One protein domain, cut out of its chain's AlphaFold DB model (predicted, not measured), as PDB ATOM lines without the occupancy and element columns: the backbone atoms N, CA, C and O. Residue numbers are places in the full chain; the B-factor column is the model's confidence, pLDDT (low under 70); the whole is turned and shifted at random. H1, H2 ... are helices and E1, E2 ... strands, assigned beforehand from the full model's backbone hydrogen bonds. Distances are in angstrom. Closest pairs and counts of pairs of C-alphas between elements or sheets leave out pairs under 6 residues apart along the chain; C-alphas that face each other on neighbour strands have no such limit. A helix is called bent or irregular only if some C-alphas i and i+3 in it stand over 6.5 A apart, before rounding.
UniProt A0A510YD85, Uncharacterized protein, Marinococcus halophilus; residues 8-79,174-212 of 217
ATOM      1  N   GLU A   8     200.559 275.068 184.872       84.50
ATOM      2  CA  GLU A   8     201.883 275.683 184.721       84.50
ATOM      3  C   GLU A   8     202.991 274.749 185.223       84.50
ATOM      4  O   GLU A   8     203.998 274.552 184.544       84.50
ATOM      5  N   ARG A   9     202.775 274.098 186.374       87.81
ATOM      6  CA  ARG A   9     203.694 273.089 186.920       87.81
ATOM      7  C   ARG A   9     203.833 271.884 185.986       87.81
ATOM      8  O   ARG A   9     204.950 271.447 185.732       87.81
ATOM      9  N   VAL A  10     202.726 271.390 185.424       89.31
ATOM     10  CA  VAL A  10     202.737 270.272 184.458       89.31
ATOM     11  C   VAL A  10     203.484 270.636 183.170       89.31
ATOM     12  O   VAL A  10     204.143 269.783 182.579       89.31
ATOM     13  N   LEU A  11     203.384 271.890 182.723       90.19
ATOM     14  CA  LEU A  11     203.945 272.362 181.455       90.19
ATOM     15  C   LEU A  11     205.375 272.896 181.556       90.19
ATOM     16  O   LEU A  11     206.024 273.078 180.526       90.19
ATOM     17  N   GLN A  12     205.908 273.068 182.764       91.94
ATOM     18  CA  GLN A  12     207.279 273.521 183.006       91.94
ATOM     19  C   GLN A  12     208.359 272.750 182.206       91.94
ATOM     20  O   GLN A  12     209.263 273.403 181.677       91.94
ATOM     21  N   PRO A  13     208.266 271.419 181.986       94.25
ATOM     22  CA  PRO A  13     209.208 270.687 181.134       94.25
ATOM     23  C   PRO A  13     209.255 271.144 179.669       94.25
ATOM     24  O   PRO A  13     210.214 270.834 178.963       94.25
ATOM     25  N   PHE A  14     208.252 271.871 179.170       92.12
ATOM     26  CA  PHE A  14     208.236 272.399 177.802       92.12
ATOM     27  C   PHE A  14     208.960 273.739 177.646       92.12
ATOM     28  O   PHE A  14     209.153 274.186 176.519       92.12
ATOM     29  N   GLN A  15     209.435 274.352 178.731       91.56
ATOM     30  CA  GLN A  15     210.176 275.608 178.669       91.56
ATOM     31  C   GLN A  15     211.412 275.501 177.748       91.56
ATOM     32  O   GLN A  15     212.231 274.582 177.876       91.56
ATOM     33  N   GLY A  16     211.555 276.440 176.807       90.50
ATOM     34  CA  GLY A  16     212.655 276.475 175.836       90.50
ATOM     35  C   GLY A  16     212.489 275.518 174.648       90.50
ATOM     36  O   GLY A  16     213.454 275.244 173.927       90.50
ATOM     37  N   MET A  17     211.292 274.981 174.417       91.00
ATOM     38  CA  MET A  17     211.005 274.121 173.270       91.00
ATOM     39  C   MET A  17     211.068 274.885 171.938       91.00
ATOM     40  O   MET A  17     211.486 274.301 170.938       91.00
ATOM     41  N   LYS A  18     210.740 276.185 171.904       90.81
ATOM     42  CA  LYS A  18     210.931 277.063 170.732       90.81
ATOM     43  C   LYS A  18     212.395 277.089 170.293       90.81
ATOM     44  O   LYS A  18     212.689 276.934 169.108       90.81
ATOM     45  N   ASP A  19     213.323 277.203 171.240       91.12
ATOM     46  CA  ASP A  19     214.760 277.189 170.950       91.12
ATOM     47  C   ASP A  19     215.223 275.816 170.461       91.12
ATOM     48  O   ASP A  19     215.987 275.722 169.496       91.12
ATOM     49  N   SER A  20     214.723 274.743 171.080       90.62
ATOM     50  CA  SER A  20     214.977 273.368 170.635       90.62
ATOM     51  C   SER A  20     214.493 273.138 169.197       90.62
ATOM     52  O   SER A  20     215.251 272.651 168.351       90.62
ATOM     53  N   TYR A  21     213.271 273.582 168.883       91.50
ATOM     54  CA  TYR A  21     212.698 273.550 167.539       91.50
ATOM     55  C   TYR A  21     213.572 274.320 166.545       91.50
ATOM     56  O   TYR A  21     214.021 273.754 165.547       91.50
ATOM     57  N   ASN A  22     213.886 275.583 166.842       90.69
ATOM     58  CA  ASN A  22     214.699 276.433 165.975       90.69
ATOM     59  C   ASN A  22     216.084 275.828 165.721       90.69
ATOM     60  O   ASN A  22     216.553 275.804 164.582       90.69
ATOM     61  N   LYS A  23     216.722 275.271 166.754       90.19
ATOM     62  CA  LYS A  23     218.023 274.603 166.642       90.19
ATOM     63  C   LYS A  23     217.957 273.351 165.764       90.19
ATOM     64  O   LYS A  23     218.871 273.127 164.966       90.19
ATOM     65  N   ALA A  24     216.904 272.545 165.893       89.25
ATOM     66  CA  ALA A  24     216.702 271.359 165.065       89.25
ATOM     67  C   ALA A  24     216.454 271.738 163.595       89.25
ATOM     68  O   ALA A  24     217.108 271.201 162.699       89.25
ATOM     69  N   MET A  25     215.571 272.710 163.340       90.56
ATOM     70  CA  MET A  25     215.202 273.131 161.984       90.56
ATOM     71  C   MET A  25     216.324 273.894 161.266       90.56
ATOM     72  O   MET A  25     216.520 273.706 160.064       90.56
ATOM     73  N   TYR A  26     217.111 274.705 161.983       88.62
ATOM     74  CA  TYR A  26     218.209 275.489 161.403       88.62
ATOM     75  C   TYR A  26     219.251 274.616 160.689       88.62
ATOM     76  O   TYR A  26     219.755 274.996 159.625       88.62
ATOM     77  N   LYS A  27     219.541 273.422 161.226       82.94
ATOM     78  CA  LYS A  27     220.440 272.449 160.583       82.94
ATOM     79  C   LYS A  27     219.934 272.060 159.193       82.94
ATOM     80  O   LYS A  27     220.691 272.134 158.228       82.94
ATOM     81  N   TYR A  28     218.650 271.720 159.083       89.19
ATOM     82  CA  TYR A  28     218.023 271.396 157.804       89.19
ATOM     83  C   TYR A  28     218.002 272.601 156.859       89.19
ATOM     84  O   TYR A  28     218.430 272.478 155.713       89.19
ATOM     85  N   TRP A  29     217.574 273.779 157.325       89.00
ATOM     86  CA  TRP A  29     217.492 274.973 156.476       89.00
ATOM     87  C   TRP A  29     218.849 275.401 155.911       89.00
ATOM     88  O   TRP A  29     218.913 275.900 154.788       89.00
ATOM     89  N   THR A  30     219.936 275.186 156.657       88.50
ATOM     90  CA  THR A  30     221.299 275.457 156.179       88.50
ATOM     91  C   THR A  30     221.654 274.548 155.002       88.50
ATOM     92  O   THR A  30     222.086 275.034 153.961       88.50
ATOM     93  N   VAL A  31     221.397 273.243 155.127       88.06
ATOM     94  CA  VAL A  31     221.660 272.256 154.064       88.06
ATOM     95  C   VAL A  31     220.733 272.473 152.861       88.06
ATOM     96  O   VAL A  31     221.182 272.429 151.718       88.06
ATOM     97  N   GLN A  32     219.455 272.778 153.103       89.12
ATOM     98  CA  GLN A  32     218.448 273.019 152.066       89.12
ATOM     99  C   GLN A  32     218.784 274.231 151.189       89.12
ATOM    100  O   GLN A  32     218.489 274.213 150.000       89.12
ATOM    101  N   ARG A  33     219.384 275.291 151.744       89.06
ATOM    102  CA  ARG A  33     219.774 276.484 150.969       89.06
ATOM    103  C   ARG A  33     220.988 276.254 150.070       89.06
ATOM    104  O   ARG A  33     221.205 277.028 149.145       89.06
ATOM    105  N   SER A  34     221.757 275.203 150.322       88.00
ATOM    106  CA  SER A  34     222.969 274.860 149.578       88.00
ATOM    107  C   SER A  34     222.720 273.697 148.615       88.00
ATOM    108  O   SER A  34     223.507 272.752 148.553       88.00
ATOM    109  N   THR A  35     221.631 273.763 147.839       84.25
ATOM    110  CA  THR A  35     221.259 272.720 146.861       84.25
ATOM    111  C   THR A  35     222.306 272.494 145.772       84.25
ATOM    112  O   THR A  35     222.330 271.435 145.160       84.25
ATOM    113  N   GLU A  36     223.167 273.480 145.524       88.62
ATOM    114  CA  GLU A  36     224.278 273.380 144.569       88.62
ATOM    115  C   GLU A  36     225.463 272.570 145.121       88.62
ATOM    116  O   GLU A  36     226.281 272.069 144.355       88.62
ATOM    117  N   VAL A  37     225.554 272.430 146.448       90.25
ATOM    118  CA  VAL A  37     226.659 271.759 147.153       90.25
ATOM    119  C   VAL A  37     226.269 270.344 147.575       90.25
ATOM    120  O   VAL A  37     227.097 269.433 147.542       90.25
ATOM    121  N   TYR A  38     225.011 270.142 147.973       89.12
ATOM    122  CA  TYR A  38     224.542 268.881 148.539       89.12
ATOM    123  C   TYR A  38     223.600 268.128 147.603       89.12
ATOM    124  O   TYR A  38     222.665 268.688 147.036       89.12
ATOM    125  N   ALA A  39     223.796 266.812 147.510       91.06
ATOM    126  CA  ALA A  39     222.890 265.933 146.783       91.06
ATOM    127  C   ALA A  39     221.491 265.902 147.427       91.06
ATOM    128  O   ALA A  39     221.350 265.936 148.651       91.06
ATOM    129  N   ALA A  40     220.451 265.727 146.606       90.25
ATOM    130  CA  ALA A  40     219.060 265.666 147.068       90.25
ATOM    131  C   ALA A  40     218.819 264.593 148.151       90.25
ATOM    132  O   ALA A  40     218.081 264.828 149.104       90.25
ATOM    133  N   ALA A  41     219.484 263.436 148.046       92.00
ATOM    134  CA  ALA A  41     219.407 262.378 149.055       92.00
ATOM    135  C   ALA A  41     219.914 262.844 150.431       92.00
ATOM    136  O   ALA A  41     219.287 262.554 151.446       92.00
ATOM    137  N   TYR A  42     220.997 263.626 150.457       92.12
ATOM    138  CA  TYR A  42     221.562 264.178 151.689       92.12
ATOM    139  C   TYR A  42     220.646 265.243 152.308       92.12
ATOM    140  O   TYR A  42     220.424 265.244 153.515       92.12
ATOM    141  N   ILE A  43     220.041 266.105 151.483       90.31
ATOM    142  CA  ILE A  43     219.056 267.102 151.941       90.31
ATOM    143  C   ILE A  43     217.839 266.414 152.583       90.31
ATOM    144  O   ILE A  43     217.359 266.850 153.631       90.31
ATOM    145  N   ASN A  44     217.355 265.321 151.984       91.88
ATOM    146  CA  ASN A  44     216.250 264.533 152.534       91.88
ATOM    147  C   ASN A  44     216.630 263.834 153.846       91.88
ATOM    148  O   ASN A  44     215.830 263.828 154.779       91.88
ATOM    149  N   GLN A  45     217.849 263.301 153.945       94.31
ATOM    150  CA  GLN A  45     218.358 262.728 155.191       94.31
ATOM    151  C   GLN A  45     218.433 263.785 156.302       94.31
ATOM    152  O   GLN A  45     217.913 263.557 157.390       94.31
ATOM    153  N   ALA A  46     218.984 264.969 156.020       91.75
ATOM    154  CA  ALA A  46     219.062 266.064 156.989       91.75
ATOM    155  C   ALA A  46     217.674 266.526 157.472       91.75
ATOM    156  O   ALA A  46     217.508 266.900 158.634       91.75
ATOM    157  N   LYS A  47     216.660 266.480 156.594       92.75
ATOM    158  CA  LYS A  47     215.261 266.740 156.962       92.75
ATOM    159  C   LYS A  47     214.751 265.709 157.968       92.75
ATOM    160  O   LYS A  47     214.173 266.083 158.985       92.75
ATOM    161  N   GLU A  48     214.968 264.426 157.692       94.12
ATOM    162  CA  GLU A  48     214.512 263.342 158.563       94.12
ATOM    163  C   GLU A  48     215.244 263.354 159.914       94.12
ATOM    164  O   GLU A  48     214.604 263.239 160.954       94.12
ATOM    165  N   GLU A  49     216.554 263.611 159.929       94.38
ATOM    166  CA  GLU A  49     217.339 263.760 161.164       94.38
ATOM    167  C   GLU A  49     216.842 264.932 162.027       94.38
ATOM    168  O   GLU A  49     216.676 264.789 163.240       94.38
ATOM    169  N   ALA A  50     216.550 266.087 161.415       93.12
ATOM    170  CA  ALA A  50     215.992 267.242 162.120       93.12
ATOM    171  C   ALA A  50     214.599 266.942 162.702       93.12
ATOM    172  O   ALA A  50     214.321 267.285 163.855       93.12
ATOM    173  N   LYS A  51     213.742 266.258 161.929       94.25
ATOM    174  CA  LYS A  51     212.427 265.788 162.385       94.25
ATOM    175  C   LYS A  51     212.568 264.846 163.579       94.25
ATOM    176  O   LYS A  51     211.930 265.074 164.603       94.25
ATOM    177  N   GLN A  52     213.395 263.809 163.466       94.12
ATOM    178  CA  GLN A  52     213.576 262.808 164.517       94.12
ATOM    179  C   GLN A  52     214.154 263.421 165.791       94.12
ATOM    180  O   GLN A  52     213.629 263.165 166.872       94.12
ATOM    181  N   SER A  53     215.158 264.293 165.663       94.06
ATOM    182  CA  SER A  53     215.759 264.995 166.799       94.06
ATOM    183  C   SER A  53     214.733 265.828 167.571       94.06
ATOM    184  O   SER A  53     214.702 265.763 168.797       94.06
ATOM    185  N   PHE A  54     213.878 266.586 166.878       94.38
ATOM    186  CA  PHE A  54     212.839 267.383 167.533       94.38
ATOM    187  C   PHE A  54     211.729 266.508 168.135       94.38
ATOM    188  O   PHE A  54     211.269 266.747 169.252       94.38
ATOM    189  N   MET A  55     211.306 265.464 167.417       94.62
ATOM    190  CA  MET A  55     210.290 264.532 167.910       94.62
ATOM    191  C   MET A  55     210.752 263.780 169.160       94.62
ATOM    192  O   MET A  55     209.932 263.514 170.037       94.62
ATOM    193  N   GLN A  56     212.042 263.460 169.261       95.19
ATOM    194  CA  GLN A  56     212.617 262.852 170.455       95.19
ATOM    195  C   GLN A  56     212.557 263.803 171.659       95.19
ATOM    196  O   GLN A  56     211.964 263.434 172.669       95.19
ATOM    197  N   ASP A  57     213.077 265.030 171.536       94.62
ATOM    198  CA  ASP A  57     213.043 266.038 172.613       94.62
ATOM    199  C   ASP A  57     211.605 266.294 173.098       94.62
ATOM    200  O   ASP A  57     211.314 266.287 174.293       94.62
ATOM    201  N   LYS A  58     210.655 266.401 172.164       94.12
ATOM    202  CA  LYS A  58     209.238 266.557 172.507       94.12
ATOM    203  C   LYS A  58     208.671 265.382 173.305       94.12
ATOM    204  O   LYS A  58     207.887 265.600 174.229       94.12
ATOM    205  N   ARG A  59     209.016 264.145 172.939       95.62
ATOM    206  CA  ARG A  59     208.572 262.949 173.672       95.62
ATOM    207  C   ARG A  59     209.162 262.913 175.075       95.62
ATOM    208  O   ARG A  59     208.432 262.614 176.013       95.62
ATOM    209  N   GLU A  60     210.440 263.251 175.221       96.12
ATOM    210  CA  GLU A  60     211.116 263.304 176.522       96.12
ATOM    211  C   GLU A  60     210.456 264.329 177.455       96.12
ATOM    212  O   GLU A  60     210.158 264.012 178.608       96.12
ATOM    213  N   ARG A  61     210.124 265.520 176.944       94.94
ATOM    214  CA  ARG A  61     209.414 266.562 177.705       94.94
ATOM    215  C   ARG A  61     207.988 266.162 178.069       94.94
ATOM    216  O   ARG A  61     207.574 266.352 179.209       94.94
ATOM    217  N   ALA A  62     207.248 265.560 177.136       93.88
ATOM    218  CA  ALA A  62     205.901 265.062 177.410       93.88
ATOM    219  C   ALA A  62     205.900 263.953 178.474       93.88
ATOM    220  O   ALA A  62     205.001 263.907 179.309       93.88
ATOM    221  N   GLU A  63     206.912 263.087 178.478       95.31
ATOM    222  CA  GLU A  63     207.077 262.055 179.503       95.31
ATOM    223  C   GLU A  63     207.396 262.661 180.877       95.31
ATOM    224  O   GLU A  63     206.842 262.237 181.888       95.31
ATOM    225  N   GLN A  64     208.241 263.693 180.934       94.81
ATOM    226  CA  GLN A  64     208.495 264.437 182.173       94.81
ATOM    227  C   GLN A  64     207.225 265.128 182.692       94.81
ATOM    228  O   GLN A  64     206.908 265.005 183.872       94.81
ATOM    229  N   ALA A  65     206.450 265.768 181.814       93.12
ATOM    230  CA  ALA A  65     205.172 266.386 182.170       93.12
ATOM    231  C   ALA A  65     204.152 265.360 182.697       93.12
ATOM    232  O   ALA A  65     203.431 265.635 183.652       93.12
ATOM    233  N   LYS A  66     204.116 264.146 182.131       94.00
ATOM    234  CA  LYS A  66     203.280 263.047 182.645       94.00
ATOM    235  C   LYS A  66     203.699 262.593 184.039       94.00
ATOM    236  O   LYS A  66     202.835 262.311 184.865       94.00
ATOM    237  N   LYS A  67     205.005 262.534 184.322       91.50
ATOM    238  CA  LYS A  67     205.501 262.230 185.675       91.50
ATOM    239  C   LYS A  67     205.054 263.287 186.678       91.50
ATOM    240  O   LYS A  67     204.622 262.925 187.767       91.50
ATOM    241  N   GLU A  68     205.101 264.557 186.288       92.25
ATOM    242  CA  GLU A  68     204.636 265.663 187.126       92.25
ATOM    243  C   GLU A  68     203.123 265.612 187.364       92.25
ATOM    244  O   GLU A  68     202.654 265.737 188.491       92.25
ATOM    245  N   LEU A  69     202.349 265.338 186.313       90.81
ATOM    246  CA  LEU A  69     200.905 265.144 186.408       90.81
ATOM    247  C   LEU A  69     200.544 263.979 187.343       90.81
ATOM    248  O   LEU A  69     199.597 264.086 188.118       90.81
ATOM    249  N   ASN A  70     201.320 262.891 187.315       87.75
ATOM    250  CA  ASN A  70     201.158 261.782 188.250       87.75
ATOM    251  C   ASN A  70     201.521 262.179 189.693       87.75
ATOM    252  O   ASN A  70     200.849 261.759 190.629       87.75
ATOM    253  N   ALA A  71     202.547 263.012 189.894       86.06
ATOM    254  CA  ALA A  71     202.859 263.553 191.217       86.06
ATOM    255  C   ALA A  71     201.690 264.392 191.763       86.06
ATOM    256  O   ALA A  71     201.264 264.169 192.892       86.06
ATOM    257  N   ILE A  72     201.097 265.262 190.936       86.12
ATOM    258  CA  ILE A  72     199.906 266.045 191.302       86.12
ATOM    259  C   ILE A  72     198.700 265.136 191.585       86.12
ATOM    260  O   ILE A  72     197.972 265.375 192.542       86.12
ATOM    261  N   TYR A  73     198.487 264.077 190.796       85.31
ATOM    262  CA  TYR A  73     197.446 263.082 191.079       85.31
ATOM    263  C   TYR A  73     197.625 262.463 192.470       85.31
ATOM    264  O   TYR A  73     196.659 262.347 193.222       85.31
ATOM    265  N   HIS A  74     198.856 262.099 192.831       78.19
ATOM    266  CA  HIS A  74     199.158 261.548 194.150       78.19
ATOM    267  C   HIS A  74     199.012 262.574 195.280       78.19
ATOM    268  O   HIS A  74     198.540 262.202 196.350       78.19
ATOM    269  N   GLU A  75     199.351 263.844 195.042       78.50
ATOM    270  CA  GLU A  75     199.087 264.945 195.979       78.50
ATOM    271  C   GLU A  75     197.579 265.154 196.196       78.50
ATOM    272  O   GLU A  75     197.141 265.319 197.325       78.50
ATOM    273  N   LEU A  76     196.765 265.104 195.136       75.38
ATOM    274  CA  LEU A  76     195.312 265.309 195.220       75.38
ATOM    275  C   LEU A  76     194.551 264.097 195.771       75.38
ATOM    276  O   LEU A  76     193.465 264.250 196.323       75.38
ATOM    277  N   LYS A  77     195.094 262.886 195.608       72.38
ATOM    278  CA  LYS A  77     194.502 261.651 196.149       72.38
ATOM    279  C   LYS A  77     194.680 261.534 197.662       72.38
ATOM    280  O   LYS A  77     193.997 260.722 198.274       72.38
ATOM    281  N   ASP A  78     195.577 262.334 198.236       58.00
ATOM    282  CA  ASP A  78     195.774 262.524 199.673       58.00
ATOM    283  C   ASP A  78     195.756 261.222 200.494       58.00
ATOM    284  O   ASP A  78     195.111 261.079 201.530       58.00
ATOM    285  N   TRP A  79     196.583 260.281 200.043       56.69
ATOM    286  CA  TRP A  79     197.353 259.451 200.959       56.69
ATOM    287  C   TRP A  79     198.819 259.741 200.663       56.69
ATOM    288  O   TRP A  79     199.464 259.043 199.875       56.69
ATOM    289  N   GLU A 174     189.199 265.892 190.800       81.56
ATOM    290  CA  GLU A 174     189.929 266.359 189.614       81.56
ATOM    291  C   GLU A 174     190.415 265.240 188.659       81.56
ATOM    292  O   GLU A 174     191.018 265.531 187.623       81.56
ATOM    293  N   ASN A 175     190.173 263.952 188.942       84.44
ATOM    294  CA  ASN A 175     190.693 262.832 188.132       84.44
ATOM    295  C   ASN A 175     190.293 262.912 186.645       84.44
ATOM    296  O   ASN A 175     191.064 262.544 185.755       84.44
ATOM    297  N   ALA A 176     189.088 263.409 186.351       84.06
ATOM    298  CA  ALA A 176     188.637 263.597 184.973       84.06
ATOM    299  C   ALA A 176     189.527 264.594 184.204       84.06
ATOM    300  O   ALA A 176     189.894 264.332 183.053       84.06
ATOM    301  N   ASP A 177     189.921 265.690 184.852       84.94
ATOM    302  CA  ASP A 177     190.790 266.710 184.265       84.94
ATOM    303  C   ASP A 177     192.230 266.199 184.128       84.94
ATOM    304  O   ASP A 177     192.862 266.409 183.092       84.94
ATOM    305  N   ILE A 178     192.720 265.427 185.105       87.94
ATOM    306  CA  ILE A 178     194.031 264.759 185.038       87.94
ATOM    307  C   ILE A 178     194.111 263.865 183.795       87.94
ATOM    308  O   ILE A 178     195.026 264.004 182.981       87.94
ATOM    309  N   ARG A 179     193.110 263.005 183.575       88.06
ATOM    310  CA  ARG A 179     193.055 262.140 182.383       88.06
ATOM    311  C   ARG A 179     193.016 262.940 181.083       88.06
ATOM    312  O   ARG A 179     193.641 262.548 180.098       88.06
ATOM    313  N   LYS A 180     192.293 264.063 181.059       88.69
ATOM    314  CA  LYS A 180     192.229 264.945 179.884       88.69
ATOM    315  C   LYS A 180     193.613 265.501 179.537       88.69
ATOM    316  O   LYS A 180     194.020 265.426 178.376       88.69
ATOM    317  N   ILE A 181     194.352 265.986 180.536       90.06
ATOM    318  CA  ILE A 181     195.716 266.503 180.364       90.06
ATOM    319  C   ILE A 181     196.658 265.384 179.899       90.06
ATOM    320  O   ILE A 181     197.423 265.580 178.956       90.06
ATOM    321  N   GLU A 182     196.568 264.182 180.472       91.62
ATOM    322  CA  GLU A 182     197.396 263.035 180.074       91.62
ATOM    323  C   GLU A 182     197.204 262.650 178.593       91.62
ATOM    324  O   GLU A 182     198.174 262.401 177.858       91.62
ATOM    325  N   VAL A 183     195.953 262.642 178.122       91.38
ATOM    326  CA  VAL A 183     195.620 262.411 176.708       91.38
ATOM    327  C   VAL A 183     196.217 263.510 175.828       91.38
ATOM    328  O   VAL A 183     196.794 263.216 174.779       91.38
ATOM    329  N   MET A 184     196.139 264.774 176.251       90.44
ATOM    330  CA  MET A 184     196.735 265.892 175.513       90.44
ATOM    331  C   MET A 184     198.260 265.790 175.439       90.44
ATOM    332  O   MET A 184     198.811 265.905 174.344       90.44
ATOM    333  N   LEU A 185     198.939 265.469 176.543       92.25
ATOM    334  CA  LEU A 185     200.387 265.222 176.571       92.25
ATOM    335  C   LEU A 185     200.785 264.080 175.628       92.25
ATOM    336  O   LEU A 185     201.771 264.180 174.897       92.25
ATOM    337  N   THR A 186     199.982 263.016 175.575       93.44
ATOM    338  CA  THR A 186     200.182 261.905 174.632       93.44
ATOM    339  C   THR A 186     200.027 262.353 173.177       93.44
ATOM    340  O   THR A 186     200.829 261.976 172.319       93.44
ATOM    341  N   ASN A 187     199.033 263.190 172.881       91.44
ATOM    342  CA  ASN A 187     198.840 263.742 171.542       91.44
ATOM    343  C   ASN A 187     199.999 264.661 171.132       91.44
ATOM    344  O   ASN A 187     200.488 264.563 170.005       91.44
ATOM    345  N   ILE A 188     200.480 265.505 172.048       91.00
ATOM    346  CA  ILE A 188     201.635 266.387 171.831       91.00
ATOM    347  C   ILE A 188     202.879 265.556 171.515       91.00
ATOM    348  O   ILE A 188     203.545 265.828 170.515       91.00
ATOM    349  N   ALA A 189     203.152 264.507 172.295       93.06
ATOM    350  CA  ALA A 189     204.297 263.615 172.097       93.06
ATOM    351  C   ALA A 189     204.321 262.960 170.703       93.06
ATOM    352  O   ALA A 189     205.389 262.752 170.123       93.06
ATOM    353  N   ASN A 190     203.143 262.650 170.152       91.69
ATOM    354  CA  ASN A 190     203.011 261.830 168.948       91.69
ATOM    355  C   ASN A 190     202.735 262.611 167.660       91.69
ATOM    356  O   ASN A 190     203.037 262.105 166.582       91.69
ATOM    357  N   MET A 191     202.183 263.825 167.729       91.38
ATOM    358  CA  MET A 191     201.881 264.599 166.517       91.38
ATOM    359  C   MET A 191     203.152 265.006 165.762       91.38
ATOM    360  O   MET A 191     204.141 265.358 166.382       91.38
ATOM    361  N   GLU A 192     203.159 265.062 164.434       92.06
ATOM    362  CA  GLU A 192     204.327 265.544 163.670       92.06
ATOM    363  C   GLU A 192     204.284 267.067 163.457       92.06
ATOM    364  O   GLU A 192     204.256 267.563 162.335       92.06
ATOM    365  N   ALA A 193     204.216 267.814 164.558       90.88
ATOM    366  CA  ALA A 193     204.075 269.269 164.567       90.88
ATOM    367  C   ALA A 193     204.772 269.893 165.786       90.88
ATOM    368  O   ALA A 193     204.966 269.222 166.813       90.88
ATOM    369  N   TYR A 194     205.105 271.179 165.672       91.06
ATOM    370  CA  TYR A 194     205.495 272.032 166.790       91.06
ATOM    371  C   TYR A 194     204.234 272.488 167.559       91.06
ATOM    372  O   TYR A 194     203.322 273.042 166.936       91.06
ATOM    373  N   PRO A 195     204.137 272.222 168.877       90.44
ATOM    374  CA  PRO A 195     203.028 272.669 169.724       90.44
ATOM    375  C   PRO A 195     203.189 274.150 170.112       90.44
ATOM    376  O   PRO A 195     203.690 274.455 171.190       90.44
ATOM    377  N   LYS A 196     202.767 275.089 169.259       87.12
ATOM    378  CA  LYS A 196     202.818 276.521 169.608       87.12
ATOM    379  C   LYS A 196     201.868 276.815 170.774       87.12
ATOM    380  O   LYS A 196     200.774 276.258 170.820       87.12
ATOM    381  N   GLY A 197     202.280 277.701 171.680       81.75
ATOM    382  CA  GLY A 197     201.478 278.141 172.827       81.75
ATOM    383  C   GLY A 197     201.692 277.314 174.097       81.75
ATOM    384  O   GLY A 197     201.349 277.780 175.175       81.75
ATOM    385  N   ILE A 198     202.346 276.147 174.010       85.00
ATOM    386  CA  ILE A 198     202.598 275.285 175.180       85.00
ATOM    387  C   ILE A 198     203.471 275.953 176.256       85.00
ATOM    388  O   ILE A 198     203.336 275.643 177.433       85.00
ATOM    389  N   GLU A 199     204.350 276.871 175.851       81.50
ATOM    390  CA  GLU A 199     205.225 277.638 176.749       81.50
ATOM    391  C   GLU A 199     204.598 278.955 177.224       81.50
ATOM    392  O   GLU A 199     204.955 279.453 178.286       81.50
ATOM    393  N   GLU A 200     203.706 279.541 176.422       72.75
ATOM    394  CA  GLU A 200     203.249 280.930 176.575       72.75
ATOM    395  C   GLU A 200     201.884 281.021 177.259       72.75
ATOM    396  O   GLU A 200     201.628 281.957 178.011       72.75
ATOM    397  N   GLU A 201     201.002 280.058 176.997       68.25
ATOM    398  CA  GLU A 201     199.597 280.144 177.399       68.25
ATOM    399  C   GLU A 201     199.288 279.368 178.685       68.25
ATOM    400  O   GLU A 201     198.190 279.491 179.226       68.25
ATOM    401  N   GLY A 202     200.238 278.565 179.181       63.03
ATOM    402  CA  GLY A 202     200.089 277.796 180.424       63.03
ATOM    403  C   GLY A 202     198.935 276.784 180.406       63.03
ATOM    404  O   GLY A 202     198.564 276.270 181.459       63.03
ATOM    405  N   ASN A 203     198.370 276.495 179.228       73.88
ATOM    406  CA  ASN A 203     197.200 275.645 179.051       73.88
ATOM    407  C   ASN A 203     197.385 274.675 177.877       73.88
ATOM    408  O   ASN A 203     197.720 275.063 176.759       73.88
ATOM    409  N   VAL A 204     197.123 273.391 178.124       70.38
ATOM    410  CA  VAL A 204     197.203 272.334 177.102       70.38
ATOM    411  C   VAL A 204     196.120 272.431 176.021       70.38
ATOM    412  O   VAL A 204     196.294 271.894 174.926       70.38
ATOM    413  N   GLU A 205     195.006 273.108 176.299       69.88
ATOM    414  CA  GLU A 205     193.846 273.193 175.401       69.88
ATOM    415  C   GLU A 205     194.020 274.183 174.254       69.88
ATOM    416  O   GLU A 205     193.372 274.041 173.217       69.88
ATOM    417  N   SER A 206     194.893 275.172 174.419       70.38
ATOM    418  CA  SER A 206     195.093 276.235 173.438       70.38
ATOM    419  C   SER A 206     196.274 275.991 172.494       70.38
ATOM    420  O   SER A 206     196.577 276.811 171.626       70.38
ATOM    421  N   ILE A 207     196.905 274.819 172.601       80.44
ATOM    422  CA  ILE A 207     198.066 274.445 171.797       80.44
ATOM    423  C   ILE A 207     197.700 274.349 170.314       80.44
ATOM    424  O   ILE A 207     196.905 273.506 169.883       80.44
ATOM    425  N   GLN A 208     198.376 275.159 169.504       84.56
ATOM    426  CA  GLN A 208     198.265 275.126 168.050       84.56
ATOM    427  C   GLN A 208     199.304 274.178 167.452       84.56
ATOM    428  O   GLN A 208     200.435 274.064 167.926       84.56
ATOM    429  N   ARG A 209     198.933 273.503 166.364       87.94
ATOM    430  CA  ARG A 209     199.834 272.606 165.633       87.94
ATOM    431  C   ARG A 209     200.447 273.357 164.462       87.94
ATOM    432  O   ARG A 209     199.766 273.561 163.462       87.94
ATOM    433  N   ILE A 210     201.719 273.723 164.572       86.94
ATOM    434  CA  ILE A 210     202.469 274.261 163.434       86.94
ATOM    435  C   ILE A 210     203.176 273.102 162.722       86.94
ATOM    436  O   ILE A 210     203.915 272.357 163.379       86.94
ATOM    437  N   PRO A 211     202.970 272.914 161.406       88.00
ATOM    438  CA  PRO A 211     203.732 271.952 160.622       88.00
ATOM    439  C   PRO A 211     205.240 272.128 160.820       88.00
ATOM    440  O   PRO A 211     205.760 273.243 160.869       88.00
ATOM    441  N   LEU A 212     205.970 271.016 160.929       87.12
ATOM    442  CA  LEU A 212     207.428 271.084 161.022       87.12
ATOM    443  C   LEU A 212     208.015 271.766 159.781       87.12
ATOM    444  O   LEU A 212     207.487 271.628 158.677       87.12
TER     445      LEU A 212
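What this domain is: This is residues 8 to 79 and 174 to 212 of the 217 residues of an uncharacterized protein of Marinococcus halophilus (UniProt A0A510YD85). One long helix, H3, forms the spine of a rod; H1 and H2 follow each other along one side of it and H4 runs along another, with the small hairpin of E1 and E2 by its middle. The printed part has 111 residues with four named helices and two named strands, in the order H1, H2, H3, H4, E1, E2; the two strands form an antiparallel sheet. It is mostly helix and loose, with a radius of gyration of the C-alphas of 16.9 A and spans of 63 by 21 by 18 A.

How they stand to each other: H1, residues 8 to 14, touches the hub H3, residues 40 to 77, at residues 58 to 69 alone, at a shallow tilt of 22 degrees, opposite ways; the closest C-alphas, of Val 10 and Ala 65, are 5.1 A apart. H2, residues 17 to 33, forms a helical hairpin with H3, touching its residues 43 to 58 alone at a shallow tilt of 6 degrees; the closest C-alphas, of Ala 24 and Ala 50, are 5.1 A apart. H4, residues 175 to 190, touches residues 55 to 73 of H3 alone, opposite ways at a shallow tilt of 13 degrees; the closest C-alphas, of Arg 59 and Ala 189, are 4.6 A apart. H4 is apart from H1 and H2. E1, residues 193 to 196, is near H3 and forms a hairpin with E2, residues 208 to 211, with N 194 and O 210 2.8 A apart, within hydrogen-bond range. Every O i to N i+4 pair is within range in H3 and H4, against 11 of 13 in H2 and 1 of 3 in H1, where 2 of 4 O i to N i+3 pairs are.

Where its parts are: H1 begins at C-alpha 8 (201.883, 275.683, 184.721) and is irregular, with C-alphas 10 and 13 7.3 A apart. H2 spans 24.1 A, with a kink of 28 degrees near residue 27. H3 spans 55.0 A, to C-alpha 77 (194.502, 261.651, 196.149), and H4 22.8 A. E2 ends at C-alpha 211 (203.732, 271.952, 160.622).

The domain as a whole: The two C-alphas farthest apart, of Glu 36 and Trp 79, are 64.0 A apart. Residues 80 to 173 are not printed, and C-alphas 79 and 174 are 15.2 A apart across the cut. The link from E1 to E2 is long, with 11 residues. Residues 78 to 79, 201 to 202 and 205 have pLDDT under 70.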